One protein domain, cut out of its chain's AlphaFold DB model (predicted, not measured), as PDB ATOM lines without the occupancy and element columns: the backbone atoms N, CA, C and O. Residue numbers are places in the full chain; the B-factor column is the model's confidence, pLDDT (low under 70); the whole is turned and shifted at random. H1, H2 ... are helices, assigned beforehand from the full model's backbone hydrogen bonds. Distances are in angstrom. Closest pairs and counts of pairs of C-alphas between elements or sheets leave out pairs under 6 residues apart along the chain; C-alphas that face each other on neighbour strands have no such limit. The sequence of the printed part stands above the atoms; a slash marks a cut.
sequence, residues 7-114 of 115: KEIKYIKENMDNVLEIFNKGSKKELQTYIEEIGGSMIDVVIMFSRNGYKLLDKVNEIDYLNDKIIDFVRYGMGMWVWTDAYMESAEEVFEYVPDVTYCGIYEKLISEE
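This is residues 7 to 114 of the 115 residues of an uncharacterized protein of Clostridium autoethanogenum (UniProt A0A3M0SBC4). One long helix, H1, runs along one side of a body of crossed helices: H3 packs on its residues 16 to 20, H4 packs on H3, and H7 meets the first residues of H1 near its own first residues, the two making a corner. Short H6 packs on H7, while H2 turns off at the last residues of H1. The printed part has 108 residues with seven named helices, H1 to H7 in chain order, and no named strand; the class is all helix. It is compact, with a radius of gyration of the C-alphas of 14.0 A and spans of 35 by 35 by 21 A.

H1, residues 7 to 25, touches H3, residues 40 to 50, at a steep tilt of 66 degrees; the closest C-alphas, of Met 16 and Val 46, are 5.7 A apart. H3 touches H4, residues 64 to 77, closest at C-alphas 42 and 77, 5.8 A. With residues 7 to 11 alone H1 touches H7, residues 101 to 111, about perpendicular at 82 degrees; C-alphas 8 and 102 are closest, 6.3 A. H6, residues 91 to 95, touches H7, closest at C-alphas 91 and 104, 4.7 A. H5, residues 81 to 85, is close to H4 but not clearly touching; C-alphas 75 and 81 are closest, 5.3 A. H1 and H2, residues 28 to 37, only just touch, only at the corner, with 3 pairs of C-alphas within 8 A, the closest Phe 23 and Leu 31 at 6.4 A. In each helix every O i to N i+4 pair is within hydrogen-bond range.

H1 begins at C-alpha 7 (182.503, 151.221, 139.183) and measures 26.7 A; H4 measures 18.6 A. H7 ends at C-alpha 111 (177.912, 149.218, 157.702).

The C-alphas farthest apart, of Lys 29 and Glu 62, are 37.9 A apart. The printed part has no cut. The link from H3 to H4, residues 51 to 63, is long. pLDDT is under 70 at residues 38 to 39 and 113 to 114.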
ATOM      1  N   LYS A   7     183.863 150.708 139.395       97.06
ATOM      2  CA  LYS A   7     182.503 151.221 139.183       97.06
ATOM      3  C   LYS A   7     182.109 152.185 140.302       97.06
ATOM      4  O   LYS A   7     181.545 153.237 140.022       97.06
ATOM      5  N   GLU A   8     182.427 151.841 141.542       97.75
ATOM      6  CA  GLU A   8     182.154 152.664 142.723       97.75
ATOM      7  C   GLU A   8     183.016 153.924 142.729       97.75
ATOM      8  O   GLU A   8     182.487 155.011 142.921       97.75
ATOM      9  N   ILE A   9     184.311 153.818 142.417       97.25
ATOM     10  CA  ILE A   9     185.195 154.986 142.282       97.25
ATOM     11  C   ILE A   9     184.666 155.958 141.229       97.25
ATOM     12  O   ILE A   9     184.623 157.170 141.454       97.25
ATOM     13  N   LYS A  10     184.232 155.435 140.078       96.94
ATOM     14  CA  LYS A  10     183.623 156.254 139.031       96.94
ATOM     15  C   LYS A  10     182.345 156.933 139.526       96.94
ATOM     16  O   LYS A  10     182.177 158.128 139.300       96.94
ATOM     17  N   TYR A  11     181.484 156.197 140.219       97.19
ATOM     18  CA  TYR A  11     180.242 156.721 140.784       97.19
ATOM     19  C   TYR A  11     180.493 157.821 141.824       97.19
ATOM     20  O   TYR A  11     179.862 158.877 141.795       97.19
ATOM     21  N   ILE A  12     181.467 157.621 142.711       96.62
ATOM     22  CA  ILE A  12     181.888 158.606 143.711       96.62
ATOM     23  C   ILE A  12     182.405 159.868 143.018       96.62
ATOM     24  O   ILE A  12     182.002 160.973 143.375       96.62
ATOM     25  N   LYS A  13     183.238 159.721 141.982       96.69
ATOM     26  CA  LYS A  13     183.725 160.851 141.186       96.69
ATOM     27  C   LYS A  13     182.587 161.641 140.538       96.69
ATOM     28  O   LYS A  13     182.605 162.864 140.605       96.69
ATOM     29  N   GLU A  14     181.612 160.969 139.929       95.81
ATOM     30  CA  GLU A  14     180.445 161.626 139.320       95.81
ATOM     31  C   GLU A  14     179.662 162.439 140.363       95.81
ATOM     32  O   GLU A  14     179.271 163.576 140.101       95.81
ATOM     33  N   ASN A  15     179.520 161.912 141.582       94.00
ATOM     34  CA  ASN A  15     178.930 162.657 142.693       94.00
ATOM     35  C   ASN A  15     179.789 163.864 143.102       94.00
ATOM     36  O   ASN A  15     179.252 164.956 143.261       94.00
ATOM     37  N   MET A  16     181.115 163.725 143.201       94.50
ATOM     38  CA  MET A  16     182.020 164.857 143.463       94.50
ATOM     39  C   MET A  16     181.941 165.943 142.376       94.50
ATOM     40  O   MET A  16     181.963 167.135 142.686       94.50
ATOM     41  N   ASP A  17     181.820 165.555 141.106       93.75
ATOM     42  CA  ASP A  17     181.656 166.490 139.991       93.75
ATOM     43  C   ASP A  17     180.322 167.253 140.091       93.75
ATOM     44  O   ASP A  17     180.304 168.469 139.881       93.75
ATOM     45  N   ASN A  18     179.232 166.595 140.506       89.75
ATOM     46  CA  ASN A  18     177.949 167.262 140.776       89.75
ATOM     47  C   ASN A  18     178.078 168.309 141.892       89.75
ATOM     48  O   ASN A  18     177.561 169.421 141.770       89.75
ATOM     49  N   VAL A  19     178.819 167.987 142.957       89.06
ATOM     50  CA  VAL A  19     179.116 168.937 144.038       89.06
ATOM     51  C   VAL A  19     179.851 170.163 143.505       89.06
ATOM     52  O   VAL A  19     179.474 171.296 143.809       89.06
ATOM     53  N   LEU A  20     180.887 169.965 142.687       90.31
ATOM     54  CA  LEU A  20     181.626 171.075 142.082       90.31
ATOM     55  C   LEU A  20     180.762 171.894 141.129       90.31
ATOM     56  O   LEU A  20     180.944 173.109 141.038       90.31
ATOM     57  N   GLU A  21     179.845 171.268 140.401       90.62
ATOM     58  CA  GLU A  21     178.924 171.989 139.534       90.62
ATOM     59  C   GLU A  21     177.999 172.902 140.342       90.62
ATOM     60  O   GLU A  21     177.918 174.095 140.030       90.62
ATOM     61  N   ILE A  22     177.392 172.393 141.418       87.12
ATOM     62  CA  ILE A  22     176.577 173.200 142.336       87.12
ATOM     63  C   ILE A  22     177.431 174.313 142.949       87.12
ATOM     64  O   ILE A  22     177.021 175.469 142.938       87.12
ATOM     65  N   PHE A  23     178.645 174.007 143.409       85.88
ATOM     66  CA  PHE A  23     179.539 174.997 144.011       85.88
ATOM     67  C   PHE A  23     179.903 176.143 143.051       85.88
ATOM     68  O   PHE A  23     179.936 177.307 143.444       85.88
ATOM     69  N   ASN A  24     180.172 175.825 141.782       86.31
ATOM     70  CA  ASN A  24     180.647 176.802 140.801       86.31
ATOM     71  C   ASN A  24     179.523 177.554 140.081       86.31
ATOM     72  O   ASN A  24     179.727 178.693 139.655       86.31
ATOM     73  N   LYS A  25     178.375 176.908 139.868       90.06
ATOM     74  CA  LYS A  25     177.295 177.421 139.007       90.06
ATOM     75  C   LYS A  25     175.936 177.486 139.694       90.06
ATOM     76  O   LYS A  25     175.007 178.042 139.111       90.06
ATOM     77  N   GLY A  26     175.803 176.912 140.886       86.56
ATOM     78  CA  GLY A  26     174.556 176.885 141.630       86.56
ATOM     79  C   GLY A  26     174.075 178.286 141.987       86.56
ATOM     80  O   GLY A  26     174.846 179.229 142.189       86.56
ATOM     81  N   SER A  27     172.761 178.432 142.072       90.19
ATOM     82  CA  SER A  27     172.142 179.627 142.624       90.19
ATOM     83  C   SER A  27     172.518 179.797 144.096       90.19
ATOM     84  O   SER A  27     172.853 178.846 144.802       90.19
ATOM     85  N   LYS A  28     172.378 181.022 144.614       87.25
ATOM     86  CA  LYS A  28     172.581 181.302 146.042       87.25
ATOM     87  C   LYS A  28     171.783 180.351 146.946       87.25
ATOM     88  O   LYS A  28     172.293 179.950 147.984       87.25
ATOM     89  N   LYS A  29     170.547 180.009 146.562       87.88
ATOM     90  CA  LYS A  29     169.683 179.125 147.351       87.88
ATOM     91  C   LYS A  29     170.218 177.692 147.360       87.88
ATOM     92  O   LYS A  29     170.310 177.111 148.429       87.88
ATOM     93  N   GLU A  30     170.604 177.163 146.200       83.94
ATOM     94  CA  GLU A  30     171.188 175.818 146.091       83.94
ATOM     95  C   GLU A  30     172.491 175.717 146.884       83.94
ATOM     96  O   GLU A  30     172.673 174.769 147.635       83.94
ATOM     97  N   LEU A  31     173.350 176.736 146.801       81.62
ATOM     98  CA  LEU A  31     174.579 176.811 147.590       81.62
ATOM     99  C   LEU A  31     174.312 176.855 149.101       81.62
ATOM    100  O   LEU A  31     175.019 176.200 149.858       81.62
ATOM    101  N   GLN A  32     173.308 177.620 149.548       83.38
ATOM    102  CA  GLN A  32     172.933 177.682 150.965       83.38
ATOM    103  C   GLN A  32     172.420 176.332 151.470       83.38
ATOM    104  O   GLN A  32     172.946 175.838 152.460       83.38
ATOM    105  N   THR A  33     171.469 175.718 150.761       81.00
ATOM    106  CA  THR A  33     170.951 174.384 151.098       81.00
ATOM    107  C   THR A  33     172.074 173.352 151.131       81.00
ATOM    108  O   THR A  33     172.204 172.614 152.097       81.00
ATOM    109  N   TYR A  34     172.955 173.365 150.132       77.06
ATOM    110  CA  TYR A  34     174.086 172.449 150.064       77.06
ATOM    111  C   TYR A  34     175.036 172.600 151.267       77.06
ATOM    112  O   TYR A  34     175.436 171.611 151.877       77.06
ATOM    113  N   ILE A  35     175.395 173.833 151.644       76.25
ATOM    114  CA  ILE A  35     176.269 174.093 152.801       76.25
ATOM    115  C   ILE A  35     175.600 173.666 154.117       76.25
ATOM    116  O   ILE A  35     176.292 173.166 155.003       76.25
ATOM    117  N   GLU A  36     174.290 173.875 154.248       78.62
ATOM    118  CA  GLU A  36     173.517 173.538 155.449       78.62
ATOM    119  C   GLU A  36     173.298 172.024 155.607       78.62
ATOM    120  O   GLU A  36     173.332 171.535 156.734       78.62
ATOM    121  N   GLU A  37     173.114 171.286 154.508       73.81
ATOM    122  CA  GLU A  37     172.774 169.853 154.528       73.81
ATOM    123  C   GLU A  37     173.990 168.926 154.408       73.81
ATOM    124  O   GLU A  37     174.075 167.928 155.119       73.81
ATOM    125  N   ILE A  38     174.946 169.243 153.531       69.69
ATOM    126  CA  ILE A  38     176.121 168.392 153.266       69.69
ATOM    127  C   ILE A  38     177.341 168.837 154.090       69.69
ATOM    128  O   ILE A  38     178.230 168.039 154.394       69.69
ATOM    129  N   GLY A  39     177.371 170.103 154.516       69.06
ATOM    130  CA  GLY A  39     178.427 170.654 155.358       69.06
ATOM    131  C   GLY A  39     179.691 171.053 154.587       69.06
ATOM    132  O   GLY A  39     180.103 170.436 153.602       69.06
ATOM    133  N   GLY A  40     180.357 172.115 155.056       72.50
ATOM    134  CA  GLY A  40     181.568 172.650 154.414       72.50
ATOM    135  C   GLY A  40     182.744 171.664 154.359       72.50
ATOM    136  O   GLY A  40     183.520 171.697 153.407       72.50
ATOM    137  N   SER A  41     182.842 170.737 155.318       79.31
ATOM    138  CA  SER A  41     183.902 169.719 155.358       79.31
ATOM    139  C   SER A  41     183.879 168.782 154.147       79.31
ATOM    140  O   SER A  41     184.935 168.338 153.705       79.31
ATOM    141  N   MET A  42     182.706 168.505 153.572       88.94
ATOM    142  CA  MET A  42     182.598 167.658 152.380       88.94
ATOM    143  C   MET A  42     183.068 168.388 151.122       88.94
ATOM    144  O   MET A  42     183.695 167.780 150.255       88.94
ATOM    145  N   ILE A  43     182.846 169.704 151.040       88.25
ATOM    146  CA  ILE A  43     183.384 170.531 149.950       88.25
ATOM    147  C   ILE A  43     184.916 170.494 149.975       88.25
ATOM    148  O   ILE A  43     185.537 170.341 148.924       88.25
ATOM    149  N   ASP A  44     185.535 170.565 151.155       89.50
ATOM    150  CA  ASP A  44     186.992 170.472 151.288       89.50
ATOM    151  C   ASP A  44     187.535 169.125 150.780       89.50
ATOM    152  O   ASP A  44     188.548 169.099 150.074       89.50
ATOM    153  N   VAL A  45     186.838 168.015 151.062       93.38
ATOM    154  CA  VAL A  45     187.181 166.688 150.519       93.38
ATOM    155  C   VAL A  45     187.095 166.684 148.992       93.38
ATOM    156  O   VAL A  45     188.047 166.283 148.316       93.38
ATOM    157  N   VAL A  46     185.998 167.186 148.426       93.25
ATOM    158  CA  VAL A  46     185.805 167.267 146.969       93.25
ATOM    159  C   VAL A  46     186.899 168.115 146.309       93.25
ATOM    160  O   VAL A  46     187.473 167.738 145.282       93.25
ATOM    161  N   ILE A  47     187.256 169.249 146.913       92.06
ATOM    162  CA  ILE A  47     188.340 170.117 146.441       92.06
ATOM    163  C   ILE A  47     189.695 169.394 146.508       92.06
ATOM    164  O   ILE A  47     190.496 169.513 145.577       92.06
ATOM    165  N   MET A  48     189.965 168.635 147.573       94.12
ATOM    166  CA  MET A  48     191.203 167.864 147.728       94.12
ATOM    167  C   MET A  48     191.396 166.864 146.578       94.12
ATOM    168  O   MET A  48     192.468 166.837 145.962       94.12
ATOM    169  N   PHE A  49     190.363 166.078 146.256       94.88
ATOM    170  CA  PHE A  49     190.421 165.085 145.180       94.88
ATOM    171  C   PHE A  49     190.465 165.732 143.785       94.88
ATOM    172  O   PHE A  49     191.279 165.340 142.941       94.88
ATOM    173  N   SER A  50     189.657 166.763 143.544       93.69
ATOM    174  CA  SER A  50     189.534 167.387 142.219       93.69
ATOM    175  C   SER A  50     190.752 168.212 141.795       93.69
ATOM    176  O   SER A  50     191.130 168.187 140.620       93.69
ATOM    177  N   ARG A  51     191.442 168.888 142.728       90.12
ATOM    178  CA  ARG A  51     192.606 169.752 142.424       90.12
ATOM    179  C   ARG A  51     193.773 169.031 141.748       90.12
ATOM    180  O   ARG A  51     194.582 169.679 141.091       90.12
ATOM    181  N   ASN A  52     193.850 167.709 141.877       84.88
ATOM    182  CA  ASN A  52     194.891 166.882 141.267       84.88
ATOM    183  C   ASN A  52     194.389 166.092 140.047       84.88
ATOM    184  O   ASN A  52     194.978 165.071 139.685       84.88
ATOM    185  N   GLY A  53     193.289 166.528 139.422       85.38
ATOM    186  CA  GLY A  53     192.665 165.814 138.308       85.38
ATOM    187  C   GLY A  53     192.158 164.433 138.718       85.38
ATOM    188  O   GLY A  53     192.243 163.500 137.926       85.38
ATOM    189  N   TYR A  54     191.700 164.297 139.966       92.88
ATOM    190  CA  TYR A  54     191.205 163.051 140.556       92.88
ATOM    191  C   TYR A  54     192.213 161.900 140.669       92.88
ATOM    192  O   TYR A  54     191.826 160.820 141.089       92.88
ATOM    193  N   LYS A  55     193.514 162.116 140.419       93.06
ATOM    194  CA  LYS A  55     194.557 161.075 140.580       93.06
ATOM    195  C   LYS A  55     194.635 160.472 141.985       93.06
ATOM    196  O   LYS A  55     195.159 159.381 142.162       93.06
ATOM    197  N   LEU A  56     194.164 161.203 142.994       94.06
ATOM    198  CA  LEU A  56     194.100 160.696 144.362       94.06
ATOM    199  C   LEU A  56     193.035 159.601 144.520       94.06
ATOM    200  O   LEU A  56     193.196 158.766 145.401       94.06
ATOM    201  N   LEU A  57     192.004 159.559 143.664       93.69
ATOM    202  CA  LEU A  57     191.017 158.473 143.661       93.69
ATOM    203  C   LEU A  57     191.657 157.125 143.317       93.69
ATOM    204  O   LEU A  57     191.288 156.119 143.905       93.69
ATOM    205  N   ASP A  58     192.684 157.109 142.465       92.31
ATOM    206  CA  ASP A  58     193.416 155.885 142.103       92.31
ATOM    207  C   ASP A  58     194.202 155.282 143.286       92.31
ATOM    208  O   ASP A  58     194.805 154.220 143.160       92.31
ATOM    209  N   LYS A  59     194.254 155.988 144.425       95.38
ATOM    210  CA  LYS A  59     195.028 155.625 145.618       95.38
ATOM    211  C   LYS A  59     194.183 155.392 146.861       95.38
ATOM    212  O   LYS A  59     194.746 155.138 147.923       95.38
ATOM    213  N   VAL A  60     192.858 155.448 146.757       95.12
ATOM    214  CA  VAL A  60     191.980 155.384 147.939       95.12
ATOM    215  C   VAL A  60     191.959 154.007 148.595       95.12
ATOM    216  O   VAL A  60     191.749 153.939 149.795       95.12
ATOM    217  N   ASN A  61     192.241 152.936 147.853       95.12
ATOM    218  CA  ASN A  61     192.382 151.584 148.408       95.12
ATOM    219  C   ASN A  61     193.812 151.290 148.907       95.12
ATOM    220  O   ASN A  61     194.088 150.224 149.438       95.12
ATOM    221  N   GLU A  62     194.762 152.205 148.691       96.31
ATOM    222  CA  GLU A  62     196.168 152.012 149.076       96.31
ATOM    223  C   GLU A  62     196.577 152.883 150.276       96.31
ATOM    224  O   GLU A  62     197.634 152.662 150.868       96.31
ATOM    225  N   ILE A  63     195.798 153.924 150.594       97.00
ATOM    226  CA  ILE A  63     196.165 154.965 151.558       97.00
ATOM    227  C   ILE A  63     194.990 155.229 152.503       97.00
ATOM    228  O   ILE A  63     194.030 155.889 152.103       97.00
ATOM    229  N   ASP A  64     195.131 154.824 153.769       96.75
ATOM    230  CA  ASP A  64     194.119 154.983 154.832       96.75
ATOM    231  C   ASP A  64     193.532 156.394 154.881       96.75
ATOM    232  O   ASP A  64     192.327 156.574 154.803       96.75
ATOM    233  N   TYR A  65     194.386 157.424 154.891       96.38
ATOM    234  CA  TYR A  65     193.923 158.812 154.941       96.38
ATOM    235  C   TYR A  65     193.002 159.187 153.769       96.38
ATOM    236  O   TYR A  65     192.061 159.961 153.941       96.38
ATOM    237  N   LEU A  66     193.275 158.680 152.563       96.31
ATOM    238  CA  LEU A  66     192.414 158.933 151.408       96.31
ATOM    239  C   LEU A  66     191.137 158.097 151.491       96.31
ATOM    240  O   LEU A  66     190.076 158.610 151.142       96.31
ATOM    241  N   ASN A  67     191.239 156.854 151.971       97.12
ATOM    242  CA  ASN A  67     190.099 155.979 152.216       97.12
ATOM    243  C   ASN A  67     189.116 156.618 153.199       97.12
ATOM    244  O   ASN A  67     187.959 156.813 152.847       97.12
ATOM    245  N   ASP A  68     189.604 157.076 154.352       96.31
ATOM    246  CA  ASP A  68     188.819 157.755 155.385       96.31
ATOM    247  C   ASP A  68     188.094 158.981 154.819       96.31
ATOM    248  O   ASP A  68     186.924 159.219 155.108       96.31
ATOM    249  N   LYS A  69     188.760 159.759 153.957       96.19
ATOM    250  CA  LYS A  69     188.138 160.931 153.324       96.19
ATOM    251  C   LYS A  69     187.067 160.549 152.310       96.19
ATOM    252  O   LYS A  69     186.083 161.276 152.180       96.19
ATOM    253  N   ILE A  70     187.230 159.436 151.597       96.12
ATOM    254  CA  ILE A  70     186.170 158.907 150.737       96.12
ATOM    255  C   ILE A  70     185.013 158.377 151.572       96.12
ATOM    256  O   ILE A  70     183.881 158.695 151.234       96.12
ATOM    257  N   ILE A  71     185.280 157.658 152.663       95.31
ATOM    258  CA  ILE A  71     184.269 157.169 153.609       95.31
ATOM    259  C   ILE A  71     183.445 158.338 154.162       95.31
ATOM    260  O   ILE A  71     182.219 158.311 154.074       95.31
ATOM    261  N   ASP A  72     184.110 159.395 154.635       93.62
ATOM    262  CA  ASP A  72     183.473 160.643 155.069       93.62
ATOM    263  C   ASP A  72     182.546 161.193 153.969       93.62
ATOM    264  O   ASP A  72     181.379 161.507 154.215       93.62
ATOM    265  N   PHE A  73     183.047 161.281 152.733       95.19
ATOM    266  CA  PHE A  73     182.281 161.809 151.609       95.19
ATOM    267  C   PHE A  73     181.084 160.935 151.223       95.19
ATOM    268  O   PHE A  73     180.000 161.470 151.012       95.19
ATOM    269  N   VAL A  74     181.229 159.613 151.135       94.62
ATOM    270  CA  VAL A  74     180.092 158.740 150.799       94.62
ATOM    271  C   VAL A  74     179.059 158.737 151.927       94.62
ATOM    272  O   VAL A  74     177.859 158.797 151.665       94.62
ATOM    273  N   ARG A  75     179.502 158.769 153.189       92.19
ATOM    274  CA  ARG A  75     178.606 158.783 154.343       92.19
ATOM    275  C   ARG A  75     177.811 160.079 154.421       92.19
ATOM    276  O   ARG A  75     176.585 160.029 154.483       92.19
ATOM    277  N   TYR A  76     178.487 161.226 154.393       90.62
ATOM    278  CA  TYR A  76     177.854 162.530 154.603       90.62
ATOM    279  C   TYR A  76     177.497 163.235 153.294       90.62
ATOM    280  O   TYR A  76     176.362 163.666 153.115       90.62
ATOM    281  N   GLY A  77     178.440 163.309 152.356       89.62
ATOM    282  CA  GLY A  77     178.269 163.996 151.074       89.62
ATOM    283  C   GLY A  77     177.270 163.333 150.129       89.62
ATOM    284  O   GLY A  77     176.564 164.037 149.412       89.62
ATOM    285  N   MET A  78     177.169 162.003 150.150       91.44
ATOM    286  CA  MET A  78     176.168 161.262 149.369       91.44
ATOM    287  C   MET A  78     174.912 160.913 150.180       91.44
ATOM    288  O   MET A  78     174.021 160.250 149.660       91.44
ATOM    289  N   GLY A  79     174.818 161.369 151.435       89.75
ATOM    290  CA  GLY A  79     173.619 161.219 152.260       89.75
ATOM    291  C   GLY A  79     173.367 159.812 152.805       89.75
ATOM    292  O   GLY A  79     172.271 159.551 153.289       89.75
ATOM    293  N   MET A  80     174.344 158.899 152.769       93.25
ATOM    294  CA  MET A  80     174.161 157.519 153.246       93.25
ATOM    295  C   MET A  80     173.891 157.415 154.752       93.25
ATOM    296  O   MET A  80     173.258 156.453 155.181       93.25
ATOM    297  N   TRP A  81     174.301 158.417 155.536       90.94
ATOM    298  CA  TRP A  81     174.010 158.513 156.972       90.94
ATOM    299  C   TRP A  81     172.508 158.470 157.303       90.94
ATOM    300  O   TRP A  81     172.127 158.023 158.380       90.94
ATOM    301  N   VAL A  82     171.632 158.897 156.383       90.81
ATOM    302  CA  VAL A  82     170.181 158.896 156.631       90.81
ATOM    303  C   VAL A  82     169.640 157.478 156.820       90.81
ATOM    304  O   VAL A  82     168.680 157.272 157.558       90.81
ATOM    305  N   TRP A  83     170.271 156.496 156.175       94.19
ATOM    306  CA  TRP A  83     169.865 155.096 156.237       94.19
ATOM    307  C   TRP A  83     170.334 154.446 157.535       94.19
ATOM    308  O   TRP A  83     169.564 153.725 158.163       94.19
ATOM    309  N   THR A  84     171.548 154.772 157.992       87.62
ATOM    310  CA  THR A  84     172.027 154.339 159.314       87.62
ATOM    311  C   THR A  84     171.185 154.951 160.436       87.62
ATOM    312  O   THR A  84     170.795 154.245 161.361       87.62
ATOM    313  N   ASP A  85     170.802 156.228 160.326       89.38
ATOM    314  CA  ASP A  85     169.928 156.894 161.308       89.38
ATOM    315  C   ASP A  85     168.487 156.355 161.286       89.38
ATOM    316  O   ASP A  85     167.766 156.434 162.284       89.38
ATOM    317  N   ALA A  86     168.070 155.790 160.152       90.19
ATOM    318  CA  ALA A  86     166.808 155.077 160.001       90.19
ATOM    319  C   ALA A  86     166.879 153.608 160.459       90.19
ATOM    320  O   ALA A  86     165.873 152.909 160.339       90.19
ATOM    321  N   TYR A  87     168.015 153.159 161.011       89.50
ATOM    322  CA  TYR A  87     168.264 151.778 161.440       89.50
ATOM    323  C   TYR A  87     168.123 150.750 160.311       89.50
ATOM    324  O   TYR A  87     167.663 149.636 160.552       89.50
ATOM    325  N   MET A  88     168.487 151.124 159.082       93.06
ATOM    326  CA  MET A  88     168.636 150.137 158.017       93.06
ATOM    327  C   MET A  88     169.910 149.320 158.245       93.06
ATOM    328  O   MET A  88     170.924 149.860 158.694       93.06
ATOM    329  N   GLU A  89     169.848 148.028 157.934       92.56
ATOM    330  CA  GLU A  89     170.932 147.063 158.190       92.56
ATOM    331  C   GLU A  89     171.408 146.353 156.912       92.56
ATOM    332  O   GLU A  89     172.286 145.493 156.960       92.56
ATOM    333  N   SER A  90     170.851 146.683 155.741       94.75
ATOM    334  CA  SER A  90     171.231 146.028 154.484       94.75
ATOM    335  C   SER A  90     171.069 146.907 153.244       94.75
ATOM    336  O   SER A  90     170.265 147.841 153.201       94.75
ATOM    337  N   ALA A  91     171.804 146.561 152.182       95.06
ATOM    338  CA  ALA A  91     171.588 147.125 150.849       95.06
ATOM    339  C   ALA A  91     170.161 146.888 150.331       95.06
ATOM    340  O   ALA A  91     169.649 147.705 149.569       95.06
ATOM    341  N   GLU A  92     169.533 145.776 150.715       96.25
ATOM    342  CA  GLU A  92     168.203 145.372 150.255       96.25
ATOM    343  C   GLU A  92     167.123 146.324 150.780       96.25
ATOM    344  O   GLU A  92     166.280 146.767 150.001       96.25
ATOM    345  N   GLU A  93     167.206 146.717 152.054       95.50
ATOM    346  CA  GLU A  93     166.309 147.714 152.654       95.50
ATOM    347  C   GLU A  93     166.471 149.094 152.003       95.50
ATOM    348  O   GLU A  93     165.483 149.743 151.658       95.50
ATOM    349  N   VAL A  94     167.713 149.531 151.761       96.06
ATOM    350  CA  VAL A  94     167.986 150.817 151.094       96.06
ATOM    351  C   VAL A  94     167.498 150.809 149.642       96.06
ATOM    352  O   VAL A  94     166.979 151.821 149.156       96.06
ATOM    353  N   PHE A  95     167.609 149.675 148.948       96.75
ATOM    354  CA  PHE A  95     167.206 149.536 147.548       96.75
ATOM    355  C   PHE A  95     165.707 149.796 147.324       96.75
ATOM    356  O   PHE A  95     165.322 150.247 146.243       96.75
ATOM    357  N   GLU A  96     164.861 149.579 148.339       96.19
ATOM    358  CA  GLU A  96     163.429 149.906 148.284       96.19
ATOM    359  C   GLU A  96     163.164 151.413 148.094       96.19
ATOM    360  O   GLU A  96     162.137 151.796 147.525       96.19
ATOM    361  N   TYR A  97     164.099 152.269 148.519       95.38
ATOM    362  CA  TYR A  97     163.992 153.731 148.459       95.38
ATOM    363  C   TYR A  97     164.911 154.349 147.403       95.38
ATOM    364  O   TYR A  97     164.542 155.334 146.756       95.38
ATOM    365  N   VAL A  98     166.098 153.770 147.214       94.44
ATOM    366  CA  VAL A  98     167.101 154.206 146.240       94.44
ATOM    367  C   VAL A  98     167.448 153.022 145.338       94.44
ATOM    368  O   VAL A  98     168.367 152.267 145.652       94.44
ATOM    369  N   PRO A  99     166.756 152.843 144.195       94.38
ATOM    370  CA  PRO A  99     166.955 151.698 143.305       94.38
ATOM    371  C   PRO A  99     168.236 151.831 142.452       94.38
ATOM    372  O   PRO A  99     168.211 151.696 141.226       94.38
ATOM    373  N   ASP A 100     169.372 152.108 143.096       96.69
ATOM    374  CA  ASP A 100     170.712 152.178 142.514       96.69
ATOM    375  C   ASP A 100     171.624 151.156 143.202       96.69
ATOM    376  O   ASP A 100     172.023 151.298 144.358       96.69
ATOM    377  N   VAL A 101     171.987 150.116 142.452       96.94
ATOM    378  CA  VAL A 101     172.823 149.008 142.936       96.94
ATOM    379  C   VAL A 101     174.210 149.480 143.385       96.94
ATOM    380  O   VAL A 101     174.793 148.895 144.291       96.94
ATOM    381  N   THR A 102     174.769 150.516 142.753       97.50
ATOM    382  CA  THR A 102     176.107 151.022 143.109       97.50
ATOM    383  C   THR A 102     176.054 151.775 144.428       97.50
ATOM    384  O   THR A 102     176.914 151.567 145.277       97.50
ATOM    385  N   TYR A 103     175.020 152.599 144.616       96.94
ATOM    386  CA  TYR A 103     174.770 153.287 145.880       96.94
ATOM    387  C   TYR A 103     174.592 152.285 147.027       96.94
ATOM    388  O   TYR A 103     175.280 152.377 148.041       96.94
ATOM    389  N   CYS A 104     173.722 151.287 146.838       96.94
ATOM    390  CA  CYS A 104     173.426 150.290 147.868       96.94
ATOM    391  C   CYS A 104     174.646 149.411 148.187       96.94
ATOM    392  O   CYS A 104     174.905 149.129 149.352       96.94
ATOM    393  N   GLY A 105     175.444 149.043 147.178       97.00
ATOM    394  CA  GLY A 105     176.680 148.284 147.391       97.00
ATOM    395  C   GLY A 105     177.755 149.062 148.159       97.00
ATOM    396  O   GLY A 105     178.474 148.478 148.964       97.00
ATOM    397  N   ILE A 106     177.859 150.383 147.961       97.12
ATOM    398  CA  ILE A 106     178.741 151.233 148.782       97.12
ATOM    399  C   ILE A 106     178.221 151.296 150.220       97.12
ATOM    400  O   ILE A 106     179.009 151.165 151.154       97.12
ATOM    401  N   TYR A 107     176.911 151.469 150.400       96.38
ATOM    402  CA  TYR A 107     176.291 151.503 151.720       96.38
ATOM    403  C   TYR A 107     176.550 150.219 152.523       96.38
ATOM    404  O   TYR A 107     176.992 150.298 153.666       96.38
ATOM    405  N   GLU A 108     176.369 149.046 151.914       95.88
ATOM    406  CA  GLU A 108     176.611 147.753 152.570       95.88
ATOM    407  C   GLU A 108     178.052 147.616 153.081       95.88
ATOM    408  O   GLU A 108     178.287 147.126 154.186       95.88
ATOM    409  N   LYS A 109     179.028 148.128 152.322       95.38
ATOM    410  CA  LYS A 109     180.429 148.164 152.761       95.38
ATOM    411  C   LYS A 109     180.651 149.072 153.967       95.38
ATOM    412  O   LYS A 109     181.496 148.753 154.794       95.38
ATOM    413  N   LEU A 110     179.926 150.191 154.061       93.06
ATOM    414  CA  LEU A 110     180.063 151.139 155.171       93.06
ATOM    415  C   LEU A 110     179.587 150.554 156.496       93.06
ATOM    416  O   LEU A 110     180.217 150.817 157.514       93.06
ATOM    417  N   ILE A 111     178.484 149.805 156.483       91.81
ATOM    418  CA  ILE A 111     177.912 149.218 157.702       91.81
ATOM    419  C   ILE A 111     178.621 147.922 158.106       91.81
ATOM    420  O   ILE A 111     178.734 147.633 159.287       91.81
ATOM    421  N   SER A 112     179.203 147.195 157.145       85.38
ATOM    422  CA  SER A 112     179.980 145.977 157.422       85.38
ATOM    423  C   SER A 112     181.320 146.237 158.133       85.38
ATOM    424  O   SER A 112     181.948 145.285 158.585       85.38
ATOM    425  N   GLU A 113     181.800 147.487 158.192       68.94
ATOM    426  CA  GLU A 113     182.977 147.865 158.997       68.94
ATOM    427  C   GLU A 113     182.620 148.318 160.425       68.94
ATOM    428  O   GLU A 113     183.528 148.508 161.236       68.94
ATOM    429  N   GLU A 114     181.335 148.520 160.744       56.56
ATOM    430  CA  GLU A 114     180.894 148.942 162.084       56.56
ATOM    431  C   GLU A 114     180.643 147.771 163.054       56.56
ATOM    432  O   GLU A 114     180.543 148.013 164.260       56.56
TER     433      GLU A 114